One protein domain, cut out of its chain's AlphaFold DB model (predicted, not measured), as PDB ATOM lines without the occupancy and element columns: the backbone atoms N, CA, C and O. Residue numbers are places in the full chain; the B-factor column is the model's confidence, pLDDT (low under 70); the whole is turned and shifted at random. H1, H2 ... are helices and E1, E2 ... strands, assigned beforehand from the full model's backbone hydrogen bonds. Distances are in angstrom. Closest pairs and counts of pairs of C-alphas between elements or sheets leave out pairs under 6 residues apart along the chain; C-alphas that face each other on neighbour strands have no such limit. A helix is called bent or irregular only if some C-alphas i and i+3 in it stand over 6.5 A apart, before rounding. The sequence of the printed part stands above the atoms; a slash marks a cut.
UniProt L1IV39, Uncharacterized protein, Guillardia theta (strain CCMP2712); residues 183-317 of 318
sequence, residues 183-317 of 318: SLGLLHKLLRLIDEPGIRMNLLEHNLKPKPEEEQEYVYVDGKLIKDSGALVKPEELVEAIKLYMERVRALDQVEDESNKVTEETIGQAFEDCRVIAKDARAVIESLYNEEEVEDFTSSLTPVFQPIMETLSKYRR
ATOM      1  N   SER A 183      25.276 -23.890  29.923       89.38
ATOM      2  CA  SER A 183      26.115 -23.954  28.721       89.38
ATOM      3  C   SER A 183      25.508 -24.794  27.596       89.38
ATOM      4  O   SER A 183      25.552 -24.389  26.434       89.38
ATOM      5  N   LEU A 184      24.881 -25.924  27.931       83.81
ATOM      6  CA  LEU A 184      24.215 -26.782  26.955       83.81
ATOM      7  C   LEU A 184      22.911 -26.147  26.458       83.81
ATOM      8  O   LEU A 184      22.693 -26.052  25.251       83.81
ATOM      9  N   GLY A 185      22.098 -25.609  27.370       81.88
ATOM     10  CA  GLY A 185      20.887 -24.873  27.007       81.88
ATOM     11  C   GLY A 185      21.186 -23.637  26.148       81.88
ATOM     12  O   GLY A 185      20.416 -23.302  25.247       81.88
ATOM     13  N   LEU A 186      22.322 -22.964  26.375       90.81
ATOM     14  CA  LEU A 186      22.814 -21.902  25.498       90.81
ATOM     15  C   LEU A 186      23.161 -22.444  24.105       90.81
ATOM     16  O   LEU A 186      22.691 -21.885  23.112       90.81
ATOM     17  N   LEU A 187      23.936 -23.528  24.017       91.25
ATOM     18  CA  LEU A 187      24.310 -24.139  22.738       91.25
ATOM     19  C   LEU A 187      23.078 -24.531  21.907       91.25
ATOM     20  O   LEU A 187      23.019 -24.209  20.720       91.25
ATOM     21  N   HIS A 188      22.064 -25.144  22.520       84.56
ATOM     22  CA  HIS A 188      20.811 -25.510  21.839       84.56
ATOM     23  C   HIS A 188      20.080 -24.303  21.262       84.56
ATOM     24  O   HIS A 188      19.691 -24.305  20.090       84.56
ATOM     25  N   LYS A 189      19.966 -23.221  22.044       86.31
ATOM     26  CA  LYS A 189      19.380 -21.962  21.563       86.31
ATOM     27  C   LYS A 189      20.155 -21.408  20.374       86.31
ATOM     28  O   LYS A 189      19.546 -20.998  19.389       86.31
ATOM     29  N   LEU A 190      21.486 -21.414  20.441       90.69
ATOM     30  CA  LEU A 190      22.345 -20.912  19.366       90.69
ATOM     31  C   LEU A 190      22.209 -21.741  18.092       90.69
ATOM     32  O   LEU A 190      22.078 -21.178  17.004       90.69
ATOM     33  N   LEU A 191      22.167 -23.065  18.227       86.06
ATOM     34  CA  LEU A 191      21.975 -23.967  17.104       86.06
ATOM     35  C   LEU A 191      20.574 -23.859  16.496       86.06
ATOM     36  O   LEU A 191      20.448 -24.116  15.305       86.06
ATOM     37  N   ARG A 192      19.528 -23.473  17.244       83.19
ATOM     38  CA  ARG A 192      18.199 -23.139  16.682       83.19
ATOM     39  C   ARG A 192      18.231 -21.832  15.884       83.19
ATOM     40  O   ARG A 192      17.530 -21.690  14.887       83.19
ATOM     41  N   LEU A 193      19.087 -20.902  16.291       86.12
ATOM     42  CA  LEU A 193      19.208 -19.558  15.727       86.12
ATOM     43  C   LEU A 193      20.301 -19.455  14.650       86.12
ATOM     44  O   LEU A 193      20.826 -18.368  14.414       86.12
ATOM     45  N   ILE A 194      20.675 -20.552  13.980       85.75
ATOM     46  CA  ILE A 194      21.821 -20.569  13.050       85.75
ATOM     47  C   ILE A 194      21.674 -19.629  11.838       85.75
ATOM     48  O   ILE A 194      22.663 -19.112  11.317       85.75
ATOM     49  N   ASP A 195      20.444 -19.312  11.440       82.19
ATOM     50  CA  ASP A 195      20.165 -18.361  10.358       82.19
ATOM     51  C   ASP A 195      19.955 -16.913  10.870       82.19
ATOM     52  O   ASP A 195      19.698 -16.003  10.081       82.19
ATOM     53  N   GLU A 196      20.095 -16.671  12.180       88.62
ATOM     54  CA  GLU A 196      19.823 -15.390  12.851       88.62
ATOM     55  C   GLU A 196      21.072 -14.841  13.580       88.62
ATOM     56  O   GLU A 196      21.103 -14.766  14.812       88.62
ATOM     57  N   PRO A 197      22.126 -14.424  12.846       89.62
ATOM     58  CA  PRO A 197      23.421 -14.061  13.433       89.62
ATOM     59  C   PRO A 197      23.339 -12.911  14.441       89.62
ATOM     60  O   PRO A 197      24.002 -12.954  15.472       89.62
ATOM     61  N   GLY A 198      22.488 -11.910  14.198       90.44
ATOM     62  CA  GLY A 198      22.319 -10.795  15.134       90.44
ATOM     63  C   GLY A 198      21.749 -11.230  16.488       90.44
ATOM     64  O   GLY A 198      22.193 -10.753  17.526       90.44
ATOM     65  N   ILE A 199      20.803 -12.176  16.492       91.00
ATOM     66  CA  ILE A 199      20.201 -12.677  17.733       91.00
ATOM     67  C   ILE A 199      21.182 -13.604  18.454       91.00
ATOM     68  O   ILE A 199      21.297 -13.517  19.675       91.00
ATOM     69  N   ARG A 200      21.953 -14.424  17.720       94.69
ATOM     70  CA  ARG A 200      23.024 -15.234  18.320       94.69
ATOM     71  C   ARG A 200      24.088 -14.388  19.003       94.69
ATOM     72  O   ARG A 200      24.430 -14.701  20.135       94.69
ATOM     73  N   MET A 201      24.576 -13.328  18.355       95.06
ATOM     74  CA  MET A 201      25.591 -12.450  18.951       95.06
ATOM     75  C   MET A 201      25.084 -11.810  20.244       95.06
ATOM     76  O   MET A 201      25.771 -11.875  21.256       95.06
ATOM     77  N   ASN A 202      23.847 -11.302  20.254       94.38
ATOM     78  CA  ASN A 202      23.238 -10.752  21.470       94.38
ATOM     79  C   ASN A 202      23.094 -11.807  22.577       94.38
ATOM     80  O   ASN A 202      23.299 -11.515  23.754       94.38
ATOM     81  N   LEU A 203      22.722 -13.039  22.212       94.06
ATOM     82  CA  LEU A 203      22.577 -14.134  23.167       94.06
ATOM     83  C   LEU A 203      23.936 -14.560  23.739       94.06
ATOM     84  O   LEU A 203      24.043 -14.773  24.944       94.06
ATOM     85  N   LEU A 204      24.963 -14.657  22.896       96.94
ATOM     86  CA  LEU A 204      26.337 -14.937  23.309       96.94
ATOM     87  C   LEU A 204      26.857 -13.843  24.236       96.94
ATOM     88  O   LEU A 204      27.333 -14.163  25.318       96.94
ATOM     89  N   GLU A 205      26.700 -12.570  23.868       96.00
ATOM     90  CA  GLU A 205      27.122 -11.442  24.700       96.00
ATOM     91  C   GLU A 205      26.426 -11.478  26.063       96.00
ATOM     92  O   GLU A 205      27.087 -11.417  27.091       96.00
ATOM     93  N   HIS A 206      25.108 -11.672  26.102       94.94
ATOM     94  CA  HIS A 206      24.373 -11.744  27.364       94.94
ATOM     95  C   HIS A 206      24.855 -12.877  28.286       94.94
ATOM     96  O   HIS A 206      24.904 -12.695  29.500       94.94
ATOM     97  N   ASN A 207      25.168 -14.055  27.737       95.00
ATOM     98  CA  ASN A 207      25.503 -15.225  28.556       95.00
ATOM     99  C   ASN A 207      26.988 -15.311  28.914       95.00
ATOM    100  O   ASN A 207      27.311 -15.756  30.014       95.00
ATOM    101  N   LEU A 208      27.872 -14.885  28.009       95.75
ATOM    102  CA  LEU A 208      29.320 -14.949  28.195       95.75
ATOM    103  C   LEU A 208      29.880 -13.709  28.885       95.75
ATOM    104  O   LEU A 208      31.039 -13.727  29.279       95.75
ATOM    105  N   LYS A 209      29.116 -12.621  29.024       94.69
ATOM    106  CA  LYS A 209      29.638 -11.390  29.614       94.69
ATOM    107  C   LYS A 209      30.012 -11.568  31.085       94.69
ATOM    108  O   LYS A 209      29.150 -11.955  31.877       94.69
ATOM    109  N   PRO A 210      31.263 -11.240  31.462       92.25
ATOM    110  CA  PRO A 210      31.665 -11.240  32.856       92.25
ATOM    111  C   PRO A 210      30.879 -10.174  33.626       92.25
ATOM    112  O   PRO A 210      30.538  -9.109  33.096       92.25
ATOM    113  N   LYS A 211      30.607 -10.444  34.901       90.12
ATOM    114  CA  LYS A 211      30.081  -9.435  35.822       90.12
ATOM    115  C   LYS A 211      31.088  -8.293  35.996       90.12
ATOM    116  O   LYS A 211      32.284  -8.504  35.779       90.12
ATOM    117  N   PRO A 212      30.633  -7.094  36.401       86.25
ATOM    118  CA  PRO A 212      31.531  -6.011  36.780       86.25
ATOM    119  C   PRO A 212      32.571  -6.492  37.789       86.25
ATOM    120  O   PRO A 212      32.260  -7.294  38.662       86.25
ATOM    121  N   GLU A 213      33.794  -5.979  37.688       81.81
ATOM    122  CA  GLU A 213      34.937  -6.445  38.480       81.81
ATOM    123  C   GLU A 213      34.693  -6.411  40.007       81.81
ATOM    124  O   GLU A 213      35.247  -7.219  40.751       81.81
ATOM    125  N   GLU A 214      33.837  -5.494  40.456       82.50
ATOM    126  CA  GLU A 214      33.415  -5.305  41.850       82.50
ATOM    127  C   GLU A 214      32.467  -6.409  42.360       82.50
ATOM    128  O   GLU A 214      32.367  -6.626  43.565       82.50
ATOM    129  N   GLU A 215      31.782  -7.104  41.451       84.00
ATOM    130  CA  GLU A 215      30.842  -8.198  41.731       84.00
ATOM    131  C   GLU A 215      31.463  -9.586  41.499       84.00
ATOM    132  O   GLU A 215      30.795 -10.605  41.682       84.00
ATOM    133  N   GLN A 216      32.723  -9.637  41.058       85.19
ATOM    134  CA  GLN A 216      33.443 -10.880  40.802       85.19
ATOM    135  C   GLN A 216      34.002 -11.459  42.104       85.19
ATOM    136  O   GLN A 216      34.657 -10.770  42.890       85.19
ATOM    137  N   GLU A 217      33.772 -12.751  42.316       83.06
ATOM    138  CA  GLU A 217      34.222 -13.467  43.508       83.06
ATOM    139  C   GLU A 217      35.518 -14.234  43.227       83.06
ATOM    140  O   GLU A 217      35.772 -14.680  42.112       83.06
ATOM    141  N   TYR A 218      36.360 -14.406  44.246       82.94
ATOM    142  CA  TYR A 218      37.532 -15.270  44.135       82.94
ATOM    143  C   TYR A 218      37.153 -16.709  44.470       82.94
ATOM    144  O   TYR A 218      36.639 -16.985  45.555       82.94
ATOM    145  N   VAL A 219      37.462 -17.630  43.562       80.06
ATOM    146  CA  VAL A 219      37.150 -19.054  43.700       80.06
ATOM    147  C   VAL A 219      38.444 -19.861  43.640       80.06
ATOM    148  O   VAL A 219      39.370 -19.544  42.893       80.06
ATOM    149  N   TYR A 220      38.527 -20.911  44.457       79.75
ATOM    150  CA  TYR A 220      39.634 -21.859  44.401       79.75
ATOM    151  C   TYR A 220      39.376 -22.906  43.317       79.75
ATOM    152  O   TYR A 220      38.455 -23.712  43.447       79.75
ATOM    153  N   VAL A 221      40.225 -22.930  42.292       74.44
ATOM    154  CA  VAL A 221      40.236 -23.953  41.239       74.44
ATOM    155  C   VAL A 221      41.645 -24.540  41.169       74.44
ATOM    156  O   VAL A 221      42.628 -23.805  41.110       74.44
ATOM    157  N   ASP A 222      41.755 -25.864  41.285       73.00
ATOM    158  CA  ASP A 222      43.027 -26.609  41.258       73.00
ATOM    159  C   ASP A 222      44.111 -26.073  42.212       73.00
ATOM    160  O   ASP A 222      45.300 -25.998  41.898       73.00
ATOM    161  N   GLY A 223      43.692 -25.668  43.416       76.69
ATOM    162  CA  GLY A 223      44.585 -25.140  44.453       76.69
ATOM    163  C   GLY A 223      45.086 -23.714  44.200       76.69
ATOM    164  O   GLY A 223      45.868 -23.198  45.001       76.69
ATOM    165  N   LYS A 224      44.620 -23.055  43.133       79.50
ATOM    166  CA  LYS A 224      44.886 -21.646  42.835       79.50
ATOM    167  C   LYS A 224      43.642 -20.807  43.096       79.50
ATOM    168  O   LYS A 224      42.525 -21.220  42.801       79.50
ATOM    169  N   LEU A 225      43.847 -19.620  43.659       79.81
ATOM    170  CA  LEU A 225      42.792 -18.626  43.816       79.81
ATOM    171  C   LEU A 225      42.681 -17.846  42.502       79.81
ATOM    172  O   LEU A 225      43.592 -17.089  42.168       79.81
ATOM    173  N   ILE A 226      41.596 -18.054  41.760       80.81
ATOM    174  CA  ILE A 226      41.308 -17.340  40.513       80.81
ATOM    175  C   ILE A 226      40.106 -16.417  40.703       80.81
ATOM    176  O   ILE A 226      39.267 -16.645  41.575       80.81
ATOM    177  N   LYS A 227      40.042 -15.345  39.913       80.19
ATOM    178  CA  LYS A 227      38.905 -14.423  39.916       80.19
ATOM    179  C   LYS A 227      37.832 -14.985  38.991       80.19
ATOM    180  O   LYS A 227      38.098 -15.199  37.814       80.19
ATOM    181  N   ASP A 228      36.660 -15.280  39.534       82.50
ATOM    182  CA  ASP A 228      35.550 -15.815  38.760       82.50
ATOM    183  C   ASP A 228      34.892 -14.700  37.949       82.50
ATOM    184  O   ASP A 228      34.487 -13.675  38.499       82.50
ATOM    185  N   SER A 229      34.759 -14.916  36.640       83.62
ATOM    186  CA  SER A 229      34.141 -13.959  35.724       83.62
ATOM    187  C   SER A 229      32.687 -13.663  36.099       83.62
ATOM    188  O   SER A 229      32.166 -12.596  35.773       83.62
ATOM    189  N   GLY A 230      32.014 -14.594  36.787       85.12
ATOM    190  CA  GLY A 230      30.615 -14.460  37.189       85.12
ATOM    191  C   GLY A 230      29.633 -14.455  36.012       85.12
ATOM    192  O   GLY A 230      28.462 -14.117  36.208       85.12
ATOM    193  N   ALA A 231      30.102 -14.802  34.809       91.75
ATOM    194  CA  ALA A 231      29.274 -14.965  33.621       91.75
ATOM    195  C   ALA A 231      28.218 -16.065  33.833       91.75
ATOM    196  O   ALA A 231      28.412 -16.989  34.624       91.75
ATOM    197  N   LEU A 232      27.092 -15.980  33.115       91.12
ATOM    198  CA  LEU A 232      26.042 -17.009  33.187       91.12
ATOM    199  C   LEU A 232      26.516 -18.350  32.619       91.12
ATOM    200  O   LEU A 232      26.051 -19.403  33.052       91.12
ATOM    201  N   VAL A 233      27.407 -18.285  31.632       92.88
ATOM    202  CA  VAL A 233      28.118 -19.419  31.052       92.88
ATOM    203  C   VAL A 233      29.571 -19.004  30.886       92.88
ATOM    204  O   VAL A 233      29.847 -17.975  30.264       92.88
ATOM    205  N   LYS A 234      30.503 -19.797  31.416       92.25
ATOM    206  CA  LYS A 234      31.932 -19.540  31.201       92.25
ATOM    207  C   LYS A 234      32.347 -19.950  29.785       92.25
ATOM    208  O   LYS A 234      31.779 -20.909  29.250       92.25
ATOM    209  N   PRO A 235      33.333 -19.275  29.165       93.88
ATOM    210  CA  PRO A 235      33.848 -19.666  27.854       93.88
ATOM    211  C   PRO A 235      34.179 -21.162  27.753       93.88
ATOM    212  O   PRO A 235      33.761 -21.819  26.802       93.88
ATOM    213  N   GLU A 236      34.837 -21.727  28.766       91.50
ATOM    214  CA  GLU A 236      35.254 -23.133  28.812       91.50
ATOM    215  C   GLU A 236      34.053 -24.084  28.908       91.50
ATOM    216  O   GLU A 236      34.032 -25.139  28.276       91.50
ATOM    217  N   GLU A 237      33.008 -23.696  29.642       91.88
ATOM    218  CA  GLU A 237      31.778 -24.486  29.747       91.88
ATOM    219  C   GLU A 237      31.041 -24.568  28.405       91.88
ATOM    220  O   GLU A 237      30.428 -25.595  28.099       91.88
ATOM    221  N   LEU A 238      31.099 -23.503  27.595       94.56
ATOM    222  CA  LEU A 238      30.573 -23.517  26.230       94.56
ATOM    223  C   LEU A 238      31.421 -24.412  25.313       94.56
ATOM    224  O   LEU A 238      30.851 -25.127  24.487       94.56
ATOM    225  N   VAL A 239      32.752 -24.419  25.464       93.56
ATOM    226  CA  VAL A 239      33.630 -25.346  24.721       93.56
ATOM    227  C   VAL A 239      33.268 -26.797  25.024       93.56
ATOM    228  O   VAL A 239      33.077 -27.580  24.093       93.56
ATOM    229  N   GLU A 240      33.116 -27.150  26.300       89.62
ATOM    230  CA  GLU A 240      32.737 -28.508  26.704       89.62
ATOM    231  C   GLU A 240      31.348 -28.898  26.180       89.62
ATOM    232  O   GLU A 240      31.160 -30.020  25.708       89.62
ATOM    233  N   ALA A 241      30.386 -27.967  26.169       88.62
ATOM    234  CA  ALA A 241      29.079 -28.211  25.560       88.62
ATOM    235  C   ALA A 241      29.191 -28.496  24.049       88.62
ATOM    236  O   ALA A 241      28.593 -29.456  23.559       88.62
ATOM    237  N   ILE A 242      29.984 -27.703  23.313       91.06
ATOM    238  CA  ILE A 242      30.230 -27.913  21.876       91.06
ATOM    239  C   ILE A 242      30.893 -29.271  21.649       91.06
ATOM    240  O   ILE A 242      30.448 -30.037  20.797       91.06
ATOM    241  N   LYS A 243      31.927 -29.597  22.426       88.31
ATOM    242  CA  LYS A 243      32.642 -30.871  22.333       88.31
ATOM    243  C   LYS A 243      31.705 -32.059  22.523       88.31
ATOM    244  O   LYS A 243      31.657 -32.929  21.655       88.31
ATOM    245  N   LEU A 244      30.917 -32.048  23.596       82.75
ATOM    246  CA  LEU A 244      29.962 -33.109  23.902       82.75
ATOM    247  C   LEU A 244      28.929 -33.288  22.781       82.75
ATOM    248  O   LEU A 244      28.635 -34.413  22.375       82.75
ATOM    249  N   TYR A 245      28.405 -32.186  22.241       84.31
ATOM    250  CA  TYR A 245      27.484 -32.229  21.106       84.31
ATOM    251  C   TYR A 245      28.148 -32.828  19.856       84.31
ATOM    252  O   TYR A 245      27.574 -33.686  19.183       84.31
ATOM    253  N   MET A 246      29.382 -32.428  19.544       81.38
ATOM    254  CA  MET A 246      30.104 -32.918  18.367       81.38
ATOM    255  C   MET A 246      30.492 -34.396  18.476       81.38
ATOM    256  O   MET A 246      30.402 -35.118  17.482       81.38
ATOM    257  N   GLU A 247      30.883 -34.866  19.661       80.88
ATOM    258  CA  GLU A 247      31.117 -36.288  19.941       80.88
ATOM    259  C   GLU A 247      29.843 -37.114  19.716       80.88
ATOM    260  O   GLU A 247      29.891 -38.167  19.078       80.88
ATOM    261  N   ARG A 248      28.681 -36.596  20.128       72.69
ATOM    262  CA  ARG A 248      27.380 -37.242  19.892       72.69
ATOM    263  C   ARG A 248      27.005 -37.292  18.414       72.69
ATOM    264  O   ARG A 248      26.583 -38.334  17.926       72.69
ATOM    265  N   VAL A 249      27.193 -36.194  17.682       75.69
ATOM    266  CA  VAL A 249      26.951 -36.169  16.229       75.69
ATOM    267  C   VAL A 249      27.848 -37.178  15.504       75.69
ATOM    268  O   VAL A 249      27.399 -37.822  14.562       75.69
ATOM    269  N   ARG A 250      29.095 -37.367  15.956       71.44
ATOM    270  CA  ARG A 250      29.998 -38.398  15.414       71.44
ATOM    271  C   ARG A 250      29.526 -39.815  15.701       71.44
ATOM    272  O   ARG A 250      29.682 -40.664  14.834       71.44
ATOM    273  N   ALA A 251      28.973 -40.075  16.881       67.75
ATOM    274  CA  ALA A 251      28.416 -41.390  17.192       67.75
ATOM    275  C   ALA A 251      27.293 -41.768  16.205       67.75
ATOM    276  O   ALA A 251      27.206 -42.912  15.775       67.75
ATOM    277  N   LEU A 252      26.505 -40.788  15.740       63.88
ATOM    278  CA  LEU A 252      25.476 -41.011  14.715       63.88
ATOM    279  C   LEU A 252      26.043 -41.402  13.336       63.88
ATOM    280  O   LEU A 252      25.341 -42.062  12.575       63.88
ATOM    281  N   ASP A 253      27.287 -41.027  13.014       64.25
ATOM    282  CA  ASP A 253      27.979 -41.403  11.763       64.25
ATOM    283  C   ASP A 253      28.362 -42.893  11.734       64.25
ATOM    284  O   ASP A 253      28.519 -43.485  10.671       64.25
ATOM    285  N   GLN A 254      28.504 -43.517  12.909       61.53
ATOM    286  CA  GLN A 254      28.993 -44.894  13.052       61.53
ATOM    287  C   GLN A 254      27.872 -45.944  13.012       61.53
ATOM    288  O   GLN A 254      28.145 -47.143  13.059       61.53
ATOM    289  N   VAL A 255      26.608 -45.521  12.903       56.75
ATOM    290  CA  VAL A 255      25.449 -46.422  12.881       56.75
ATOM    291  C   VAL A 255      25.187 -46.916  11.450       56.75
ATOM    292  O   VAL A 255      24.628 -46.201  10.619       56.75
ATOM    293  N   GLU A 256      25.554 -48.169  11.161       47.09
ATOM    294  CA  GLU A 256      25.384 -48.837   9.853       47.09
ATOM    295  C   GLU A 256      23.935 -49.300   9.549       47.09
ATOM    296  O   GLU A 256      23.726 -50.326   8.906       47.09
ATOM    297  N   ASP A 257      22.899 -48.578   9.985       48.44
ATOM    298  CA  ASP A 257      21.514 -48.940   9.642       48.44
ATOM    299  C   ASP A 257      21.077 -48.246   8.339       48.44
ATOM    300  O   ASP A 257      20.825 -47.038   8.301       48.44
ATOM    301  N   GLU A 258      20.977 -49.013   7.245       48.12
ATOM    302  CA  GLU A 258      20.562 -48.531   5.917       48.12
ATOM    303  C   GLU A 258      19.183 -47.849   5.907       48.12
ATOM    304  O   GLU A 258      18.910 -47.042   5.016       48.12
ATOM    305  N   SER A 259      18.330 -48.133   6.897       46.47
ATOM    306  CA  SER A 259      16.982 -47.566   7.003       46.47
ATOM    307  C   SER A 259      16.922 -46.204   7.708       46.47
ATOM    308  O   SER A 259      15.925 -45.494   7.568       46.47
ATOM    309  N   ASN A 260      17.987 -45.815   8.424       45.47
ATOM    310  CA  ASN A 260      18.014 -44.622   9.276       45.47
ATOM    311  C   ASN A 260      19.314 -43.808   9.144       45.47
ATOM    312  O   ASN A 260      19.696 -43.095  10.073       45.47
ATOM    313  N   LYS A 261      20.002 -43.899   7.995       53.09
ATOM    314  CA  LYS A 261      21.211 -43.108   7.726       53.09
ATOM    315  C   LYS A 261      20.905 -41.619   7.859       53.09
ATOM    316  O   LYS A 261      20.315 -41.006   6.965       53.09
ATOM    317  N   VAL A 262      21.363 -41.017   8.956       57.22
ATOM    318  CA  VAL A 262      21.579 -39.573   9.001       57.22
ATOM    319  C   VAL A 262      22.578 -39.294   7.889       57.22
ATOM    320  O   VAL A 262      23.677 -39.840   7.881       57.22
ATOM    321  N   THR A 263      22.163 -38.537   6.875       63.41
ATOM    322  CA  THR A 263      23.009 -38.369   5.691       63.41
ATOM    323  C   THR A 263      24.322 -37.697   6.083       63.41
ATOM    324  O   THR A 263      24.328 -36.809   6.938       63.41
ATOM    325  N   GLU A 264      25.419 -38.053   5.416       68.31
ATOM    326  CA  GLU A 264      26.723 -37.390   5.590       68.31
ATOM    327  C   GLU A 264      26.600 -35.858   5.496       68.31
ATOM    328  O   GLU A 264      27.226 -35.110   6.241       68.31
ATOM    329  N   GLU A 265      25.708 -35.377   4.627       69.12
ATOM    330  CA  GLU A 265      25.389 -33.958   4.475       69.12
ATOM    331  C   GLU A 265      24.768 -33.335   5.740       69.12
ATOM    332  O   GLU A 265      25.006 -32.171   6.054       69.12
ATOM    333  N   THR A 266      23.969 -34.102   6.478       67.50
ATOM    334  CA  THR A 266      23.334 -33.671   7.729       67.50
ATOM    335  C   THR A 266      24.366 -33.605   8.857       67.50
ATOM    336  O   THR A 266      24.424 -32.609   9.573       67.50
ATOM    337  N   ILE A 267      25.255 -34.595   8.954       73.75
ATOM    338  CA  ILE A 267      26.378 -34.594   9.907       73.75
ATOM    339  C   ILE A 267      27.342 -33.435   9.616       73.75
ATOM    340  O   ILE A 267      27.688 -32.660  10.509       73.75
ATOM    341  N   GLY A 268      27.717 -33.254   8.346       75.94
ATOM    342  CA  GLY A 268      28.560 -32.144   7.906       75.94
ATOM    343  C   GLY A 268      27.951 -30.776   8.223       75.94
ATOM    344  O   GLY A 268      28.673 -29.871   8.646       75.94
ATOM    345  N   GLN A 269      26.629 -30.628   8.087       79.69
ATOM    346  CA  GLN A 269      25.930 -29.395   8.452       79.69
ATOM    347  C   GLN A 269      25.977 -29.135   9.962       79.69
ATOM    348  O   GLN A 269      26.281 -28.016  10.356       79.69
ATOM    349  N   ALA A 270      25.759 -30.145  10.808       80.81
ATOM    350  CA  ALA A 270      25.837 -29.983  12.262       80.81
ATOM    351  C   ALA A 270      27.221 -29.504  12.727       80.81
ATOM    352  O   ALA A 270      27.336 -28.647  13.609       80.81
ATOM    353  N   PHE A 271      28.278 -30.032  12.109       84.75
ATOM    354  CA  PHE A 271      29.643 -29.584  12.369       84.75
ATOM    355  C   PHE A 271      29.888 -28.152  11.901       84.75
ATOM    356  O   PHE A 271      30.543 -27.383  12.607       84.75
ATOM    357  N   GLU A 272      29.358 -27.776  10.738       85.56
ATOM    358  CA  GLU A 272      29.448 -26.404  10.250       85.56
ATOM    359  C   GLU A 272      28.667 -25.432  11.147       85.56
ATOM    360  O   GLU A 272      29.175 -24.353  11.446       85.56
ATOM    361  N   ASP A 273      27.499 -25.828  11.651       88.50
ATOM    362  CA  ASP A 273      26.690 -25.020  12.567       88.50
ATOM    363  C   ASP A 273      27.446 -24.760  13.879       88.50
ATOM    364  O   ASP A 273      27.564 -23.615  14.321       88.50
ATOM    365  N   CYS A 274      28.066 -25.797  14.455       90.19
ATOM    366  CA  CYS A 274      28.944 -25.654  15.620       90.19
ATOM    367  C   CYS A 274      30.145 -24.751  15.328       90.19
ATOM    368  O   CYS A 274      30.540 -23.948  16.170       90.19
ATOM    369  N   ARG A 275      30.724 -24.846  14.125       90.94
ATOM    370  CA  ARG A 275      31.853 -24.004  13.709       90.94
ATOM    371  C   ARG A 275      31.455 -22.534  13.603       90.94
ATOM    372  O   ARG A 275      32.239 -21.665  13.981       90.94
ATOM    373  N   VAL A 276      30.267 -22.246  13.075       92.44
ATOM    374  CA  VAL A 276      29.712 -20.886  13.022       92.44
ATOM    375  C   VAL A 276      29.509 -20.351  14.438       92.44
ATOM    376  O   VAL A 276      29.974 -19.254  14.735       92.44
ATOM    377  N   ILE A 277      28.920 -21.147  15.332       94.50
ATOM    378  CA  ILE A 277      28.719 -20.759  16.734       94.50
ATOM    379  C   ILE A 277      30.050 -20.501  17.444       94.50
ATOM    380  O   ILE A 277      30.190 -19.483  18.112       94.50
ATOM    381  N   ALA A 278      31.042 -21.374  17.267       94.50
ATOM    382  CA  ALA A 278      32.368 -21.212  17.857       94.50
ATOM    383  C   ALA A 278      33.059 -19.918  17.393       94.50
ATOM    384  O   ALA A 278      33.732 -19.251  18.178       94.50
ATOM    385  N   LYS A 279      32.867 -19.527  16.126       94.25
ATOM    386  CA  LYS A 279      33.372 -18.256  15.591       94.25
ATOM    387  C   LYS A 279      32.666 -17.046  16.186       94.25
ATOM    388  O   LYS A 279      33.341 -16.095  16.569       94.25
ATOM    389  N   ASP A 280      31.339 -17.087  16.253       96.00
ATOM    390  CA  ASP A 280      30.544 -16.013  16.849       96.00
ATOM    391  C   ASP A 280      30.921 -15.842  18.333       96.00
ATOM    392  O   ASP A 280      31.170 -14.728  18.792       96.00
ATOM    393  N   ALA A 281      31.060 -16.952  19.067       96.19
ATOM    394  CA  ALA A 281      31.481 -16.959  20.465       96.19
ATOM    395  C   ALA A 281      32.881 -16.364  20.639       96.19
ATOM    396  O   ALA A 281      33.071 -15.505  21.495       96.19
ATOM    397  N   ARG A 282      33.841 -16.745  19.786       95.56
ATOM    398  CA  ARG A 282      35.187 -16.159  19.796       95.56
ATOM    399  C   ARG A 282      35.151 -14.645  19.597       95.56
ATOM    400  O   ARG A 282      35.812 -13.939  20.344       95.56
ATOM    401  N   ALA A 283      34.375 -14.149  18.632       95.31
ATOM    402  CA  ALA A 283      34.270 -12.712  18.375       95.31
ATOM    403  C   ALA A 283      33.692 -11.945  19.580       95.31
ATOM    404  O   ALA A 283      34.121 -10.832  19.874       95.31
ATOM    405  N   VAL A 284      32.739 -12.546  20.299       95.81
ATOM    406  CA  VAL A 284      32.212 -11.989  21.552       95.81
ATOM    407  C   VAL A 284      33.272 -12.023  22.654       95.81
ATOM    408  O   VAL A 284      33.479 -11.014  23.323       95.81
ATOM    409  N   ILE A 285      33.981 -13.139  22.822       94.38
ATOM    410  CA  ILE A 285      35.014 -13.287  23.856       94.38
ATOM    411  C   ILE A 285      36.167 -12.303  23.624       94.38
ATOM    412  O   ILE A 285      36.561 -11.620  24.562       94.38
ATOM    413  N   GLU A 286      36.609 -12.123  22.375       95.69
ATOM    414  CA  GLU A 286      37.605 -11.112  21.971       95.69
ATOM    415  C   GLU A 286      37.215  -9.682  22.381       95.69
ATOM    416  O   GLU A 286      38.084  -8.831  22.558       95.69
ATOM    417  N   SER A 287      35.917  -9.402  22.541       94.25
ATOM    418  CA  SER A 287      35.420  -8.088  22.964       94.25
ATOM    419  C   SER A 287      35.220  -7.934  24.477       94.25
ATOM    420  O   SER A 287      35.047  -6.809  24.946       94.25
ATOM    421  N   LEU A 288      35.216  -9.035  25.236       92.06
ATOM    422  CA  LEU A 288      34.822  -9.061  26.651       92.06
ATOM    423  C   LEU A 288      35.935  -9.518  27.599       92.06
ATOM    424  O   LEU A 288      35.900  -9.156  28.773       92.06
ATOM    425  N   TYR A 289      36.889 -10.299  27.099       92.94
ATOM    426  CA  TYR A 289      37.932 -10.962  27.876       92.94
ATOM    427  C   TYR A 289      39.328 -10.535  27.414       92.94
ATOM    428  O   TYR A 289      39.486  -9.858  26.393       92.94
ATOM    429  N   ASN A 290      40.348 -10.887  28.195       91.25
ATOM    430  CA  ASN A 290      41.732 -10.573  27.851       91.25
ATOM    431  C   ASN A 290      42.298 -11.544  26.789       91.25
ATOM    432  O   ASN A 290      41.666 -12.528  26.408       91.25
ATOM    433  N   GLU A 291      43.501 -11.255  26.288       91.31
ATOM    434  CA  GLU A 291      44.135 -12.053  25.227       91.31
ATOM    435  C   GLU A 291      44.440 -13.499  25.658       91.31
ATOM    436  O   GLU A 291      44.288 -14.408  24.846       91.31
ATOM    437  N   GLU A 292      44.791 -13.722  26.930       90.88
ATOM    438  CA  GLU A 292      45.063 -15.056  27.491       90.88
ATOM    439  C   GLU A 292      43.796 -15.922  27.476       90.88
ATOM    440  O   GLU A 292      43.804 -17.031  26.953       90.88
ATOM    441  N   GLU A 293      42.664 -15.379  27.925       89.06
ATOM    442  CA  GLU A 293      41.369 -16.072  27.936       89.06
ATOM    443  C   GLU A 293      40.852 -16.360  26.514       89.06
ATOM    444  O   GLU A 293      40.267 -17.413  26.240       89.06
ATOM    445  N   VAL A 294      41.096 -15.448  25.564       91.44
ATOM    446  CA  VAL A 294      40.791 -15.667  24.139       91.44
ATOM    447  C   VAL A 294      41.643 -16.802  23.559       91.44
ATOM    448  O   VAL A 294      41.149 -17.615  22.760       91.44
ATOM    449  N   GLU A 295      42.926 -16.849  23.921       91.19
ATOM    450  CA  GLU A 295      43.858 -17.886  23.486       91.19
ATOM    451  C   GLU A 295      43.499 -19.244  24.095       91.19
ATOM    452  O   GLU A 295      43.447 -20.233  23.358       91.19
ATOM    453  N   ASP A 296      43.144 -19.291  25.378       91.00
ATOM    454  CA  ASP A 296      42.693 -20.498  26.076       91.00
ATOM    455  C   ASP A 296      41.403 -21.053  25.461       91.00
ATOM    456  O   ASP A 296      41.323 -22.245  25.132       91.00
ATOM    457  N   PHE A 297      40.417 -20.188  25.196       93.06
ATOM    458  CA  PHE A 297      39.183 -20.572  24.509       93.06
ATOM    459  C   PHE A 297      39.467 -21.150  23.114       93.06
ATOM    460  O   PHE A 297      38.955 -22.208  22.732       93.06
ATOM    461  N   THR A 298      40.330 -20.482  22.342       91.25
ATOM    462  CA  THR A 298      40.716 -20.924  20.994       91.25
ATOM    463  C   THR A 298      41.465 -22.257  21.025       91.25
ATOM    464  O   THR A 298      41.187 -23.159  20.222       91.25
ATOM    465  N   SER A 299      42.414 -22.394  21.946       91.12
ATOM    466  CA  SER A 299      43.231 -23.593  22.118       91.12
ATOM    467  C   SER A 299      42.374 -24.781  22.535       91.12
ATOM    468  O   SER A 299      42.568 -25.878  22.015       91.12
ATOM    469  N   SER A 300      41.359 -24.549  23.369       89.81
ATOM    470  CA  SER A 300      40.414 -25.575  23.817       89.81
ATOM    471  C   SER A 300      39.461 -26.038  22.706       89.81
ATOM    472  O   SER A 300      39.122 -27.218  22.640       89.81
ATOM    473  N   LEU A 301      39.072 -25.159  21.772       87.62
ATOM    474  CA  LEU A 301      38.243 -25.536  20.613       87.62
ATOM    475  C   LEU A 301      39.023 -26.252  19.504       87.62
ATOM    476  O   LEU A 301      38.452 -27.043  18.751       87.62
ATOM    477  N   THR A 302      40.321 -25.983  19.373       84.44
ATOM    478  CA  THR A 302      41.166 -26.576  18.326       84.44
ATOM    479  C   THR A 302      41.094 -28.112  18.277       84.44
ATOM    480  O   THR A 302      40.783 -28.637  17.204       84.44
ATOM    481  N   PRO A 303      41.293 -28.863  19.382       84.00
ATOM    482  CA  PRO A 303      41.197 -30.323  19.363       84.00
ATOM    483  C   PRO A 303      39.778 -30.825  19.066       84.00
ATOM    484  O   PRO A 303      39.628 -31.918  18.531       84.00
ATOM    485  N   VAL A 304      38.743 -30.029  19.356       81.94
ATOM    486  CA  VAL A 304      37.344 -30.382  19.069       81.94
ATOM    487  C   VAL A 304      37.089 -30.401  17.557       81.94
ATOM    488  O   VAL A 304      36.490 -31.338  17.024       81.94
ATOM    489  N   PHE A 305      37.600 -29.401  16.830       82.38
ATOM    490  CA  PHE A 305      37.410 -29.290  15.379       82.38
ATOM    491  C   PHE A 305      38.492 -29.986  14.544       82.38
ATOM    492  O   PHE A 305      38.249 -30.279  13.372       82.38
ATOM    493  N   GLN A 306      39.671 -30.278  15.098       78.38
ATOM    494  CA  GLN A 306      40.777 -30.907  14.368       78.38
ATOM    495  C   GLN A 306      40.380 -32.222  13.674       78.38
ATOM    496  O   GLN A 306      40.513 -32.301  12.448       78.38
ATOM    497  N   PRO A 307      39.810 -33.224  14.368       67.94
ATOM    498  CA  PRO A 307      39.425 -34.461  13.706       67.94
ATOM    499  C   PRO A 307      38.236 -34.265  12.753       67.94
ATOM    500  O   PRO A 307      37.911 -35.176  12.003       67.94
ATOM    501  N   ILE A 308      37.540 -33.122  12.791       65.25
ATOM    502  CA  ILE A 308      36.394 -32.794  11.928       65.25
ATOM    503  C   ILE A 308      36.862 -32.136  10.638       65.25
ATOM    504  O   ILE A 308      36.295 -32.391   9.583       65.25
ATOM    505  N   MET A 309      37.920 -31.331  10.692       65.19
ATOM    506  CA  MET A 309      38.538 -30.745   9.504       65.19
ATOM    507  C   MET A 309      39.068 -31.828   8.555       65.19
ATOM    508  O   MET A 309      38.972 -31.681   7.335       65.19
ATOM    509  N   GLU A 310      39.539 -32.951   9.098       62.22
ATOM    510  CA  GLU A 310      39.919 -34.135   8.324       62.22
ATOM    511  C   GLU A 310      38.707 -34.790   7.643       62.22
ATOM    512  O   GLU A 310      38.765 -35.081   6.445       62.22
ATOM    513  N   THR A 311      37.580 -34.945   8.346       59.75
ATOM    514  CA  THR A 311      36.341 -35.505   7.778       59.75
ATOM    515  C   THR A 311      35.676 -34.553   6.774       59.75
ATOM    516  O   THR A 311      35.352 -34.960   5.665       59.75
ATOM    517  N   LEU A 312      35.587 -33.251   7.072       56.41
ATOM    518  CA  LEU A 312      35.101 -32.201   6.161       56.41
ATOM    519  C   LEU A 312      35.934 -32.101   4.879       56.41
ATOM    520  O   LEU A 312      35.394 -31.778   3.819       56.41
ATOM    521  N   SER A 313      37.236 -32.403   4.938       58.31
ATOM    522  CA  SER A 313      38.079 -32.472   3.738       58.31
ATOM    523  C   SER A 313      37.712 -33.637   2.813       58.31
ATOM    524  O   SER A 313      37.863 -33.508   1.596       58.31
ATOM    525  N   LYS A 314      37.193 -34.741   3.372       55.69
ATOM    526  CA  LYS A 314      36.616 -35.858   2.613       55.69
ATOM    527  C   LYS A 314      35.248 -35.461   2.048       55.69
ATOM    528  O   LYS A 314      35.033 -35.634   0.853       55.69
ATOM    529  N   TYR A 315      34.394 -34.818   2.851       53.03
ATOM    530  CA  TYR A 315      33.046 -34.397   2.437       53.03
ATOM    531  C   TYR A 315      33.015 -33.275   1.381       53.03
ATOM    532  O   TYR A 315      32.051 -33.169   0.638       53.03
ATOM    533  N   ARG A 316      34.059 -32.438   1.263       50.66
ATOM    534  CA  ARG A 316      34.158 -31.407   0.201       50.66
ATOM    535  C   ARG A 316      34.645 -31.930  -1.159       50.66
ATOM    536  O   ARG A 316      34.721 -31.138  -2.097       50.66
ATOM    537  N   ARG A 317      35.064 -33.198  -1.259       44.00
ATOM    538  CA  ARG A 317      35.617 -33.792  -2.494       44.00
ATOM    539  C   ARG A 317      34.674 -34.780  -3.195       44.00
ATOM    540  O   ARG A 317      35.058 -35.271  -4.255       44.00
TER     541      ARG A 317
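AT A GLANCE: This is residues 183 to 317 of the 318 residues of an uncharacterized protein of Guillardia theta (strain CCMP2712) (UniProt L1IV39). Three long helices, H3, H4 and H5a, stand side by side as an up-and-down bundle, each running against the one before it, with their centres in a triangle. Two short helices cross this bundle at a steep tilt, H1 packed on H3 and H4 and H2 packed on H4, while the small strand hairpin of E1 and E2 sticks out past one end and H5b bends off H5a toward the first residues of H4. The printed part has 135 residues with five named helices and two strands, in the order H1 H2 E1 E2 H3 H4 H5, and is mostly helix; its one sheet, E1 - E2, is antiparallel. The whole is only just compact, close to loose, with a radius of gyration of the C-alphas of 16.7 A, and elongated, spanning 57 by 35 by 24 A.

HOW THE PARTS SIT: Begin with H1, residues 183 to 192, and H2, residues 197 to 208: this helical hairpin only just touches, with 3 pairs of C-alphas within 8 A, the closest Leu 190 and Arg 200 at 5.8 A. Next come E1, residues 218 to 221, and E2, residues 224 to 227, a hairpin with N 219 and O 226 within hydrogen-bond range at 2.9 A. H3, residues 235 to 253, touches H1 with residues 237 to 242 alone, at a steep tilt of 61 degrees; the closest C-alphas are Ser 183 and Leu 238, 5.1 A. The hub is H4, residues 264 to 288, which touches H3 at a shallow tilt of 5 degrees, opposite ways, the closest C-alphas being Val 249 and Ile 267, 6.5 A. H4 touches H2 with residues 280 to 285 alone, closest at the C-alphas of Glu 205 and Val 284, 6.0 A. H5, residues 291 to 315, is one helix by its hydrogen bonds but bent, C-alphas 304 and 307 being 7.1 A apart; its arms H5a, residues 291 to 304, and H5b, residues 307 to 315, stand at 56 degrees, a steep tilt. H5a is irregular, with C-alphas 300 and 303 6.6 A apart. H5a touches H3 at 11 degrees, a shallow tilt, closest at the C-alphas of Lys 243 and Val 304, 5.7 A. H5b touches H4 at residues 264 to 271 alone, closest at the C-alphas of Gly 268 and Leu 312, 6.8 A. Every O i to N i+4 pair is within hydrogen-bond range in H1 and H2; the counts are 14 of 15 in H3, 20 of 21 in H4, 8 of 10 in H5a and 4 of 5 in H5b.

IN THESE COORDINATES: Find C-alpha 183 at (26.115, -23.954, 28.721), where H1 begins. H3 measures 27.7 A, H4 36.2 A, from C-alpha 264 at (26.723, -37.390, 5.590), and H5a 20.5 A. H5b ends at C-alpha 315, (33.046, -34.397, 2.437).

THE WHOLE: The two C-alphas farthest apart, Glu 214 and Glu 258, are 57.7 A apart. The printed part has no cut and no long link. Confidence is under 70 at residues 251 to 266 and 307 to 317.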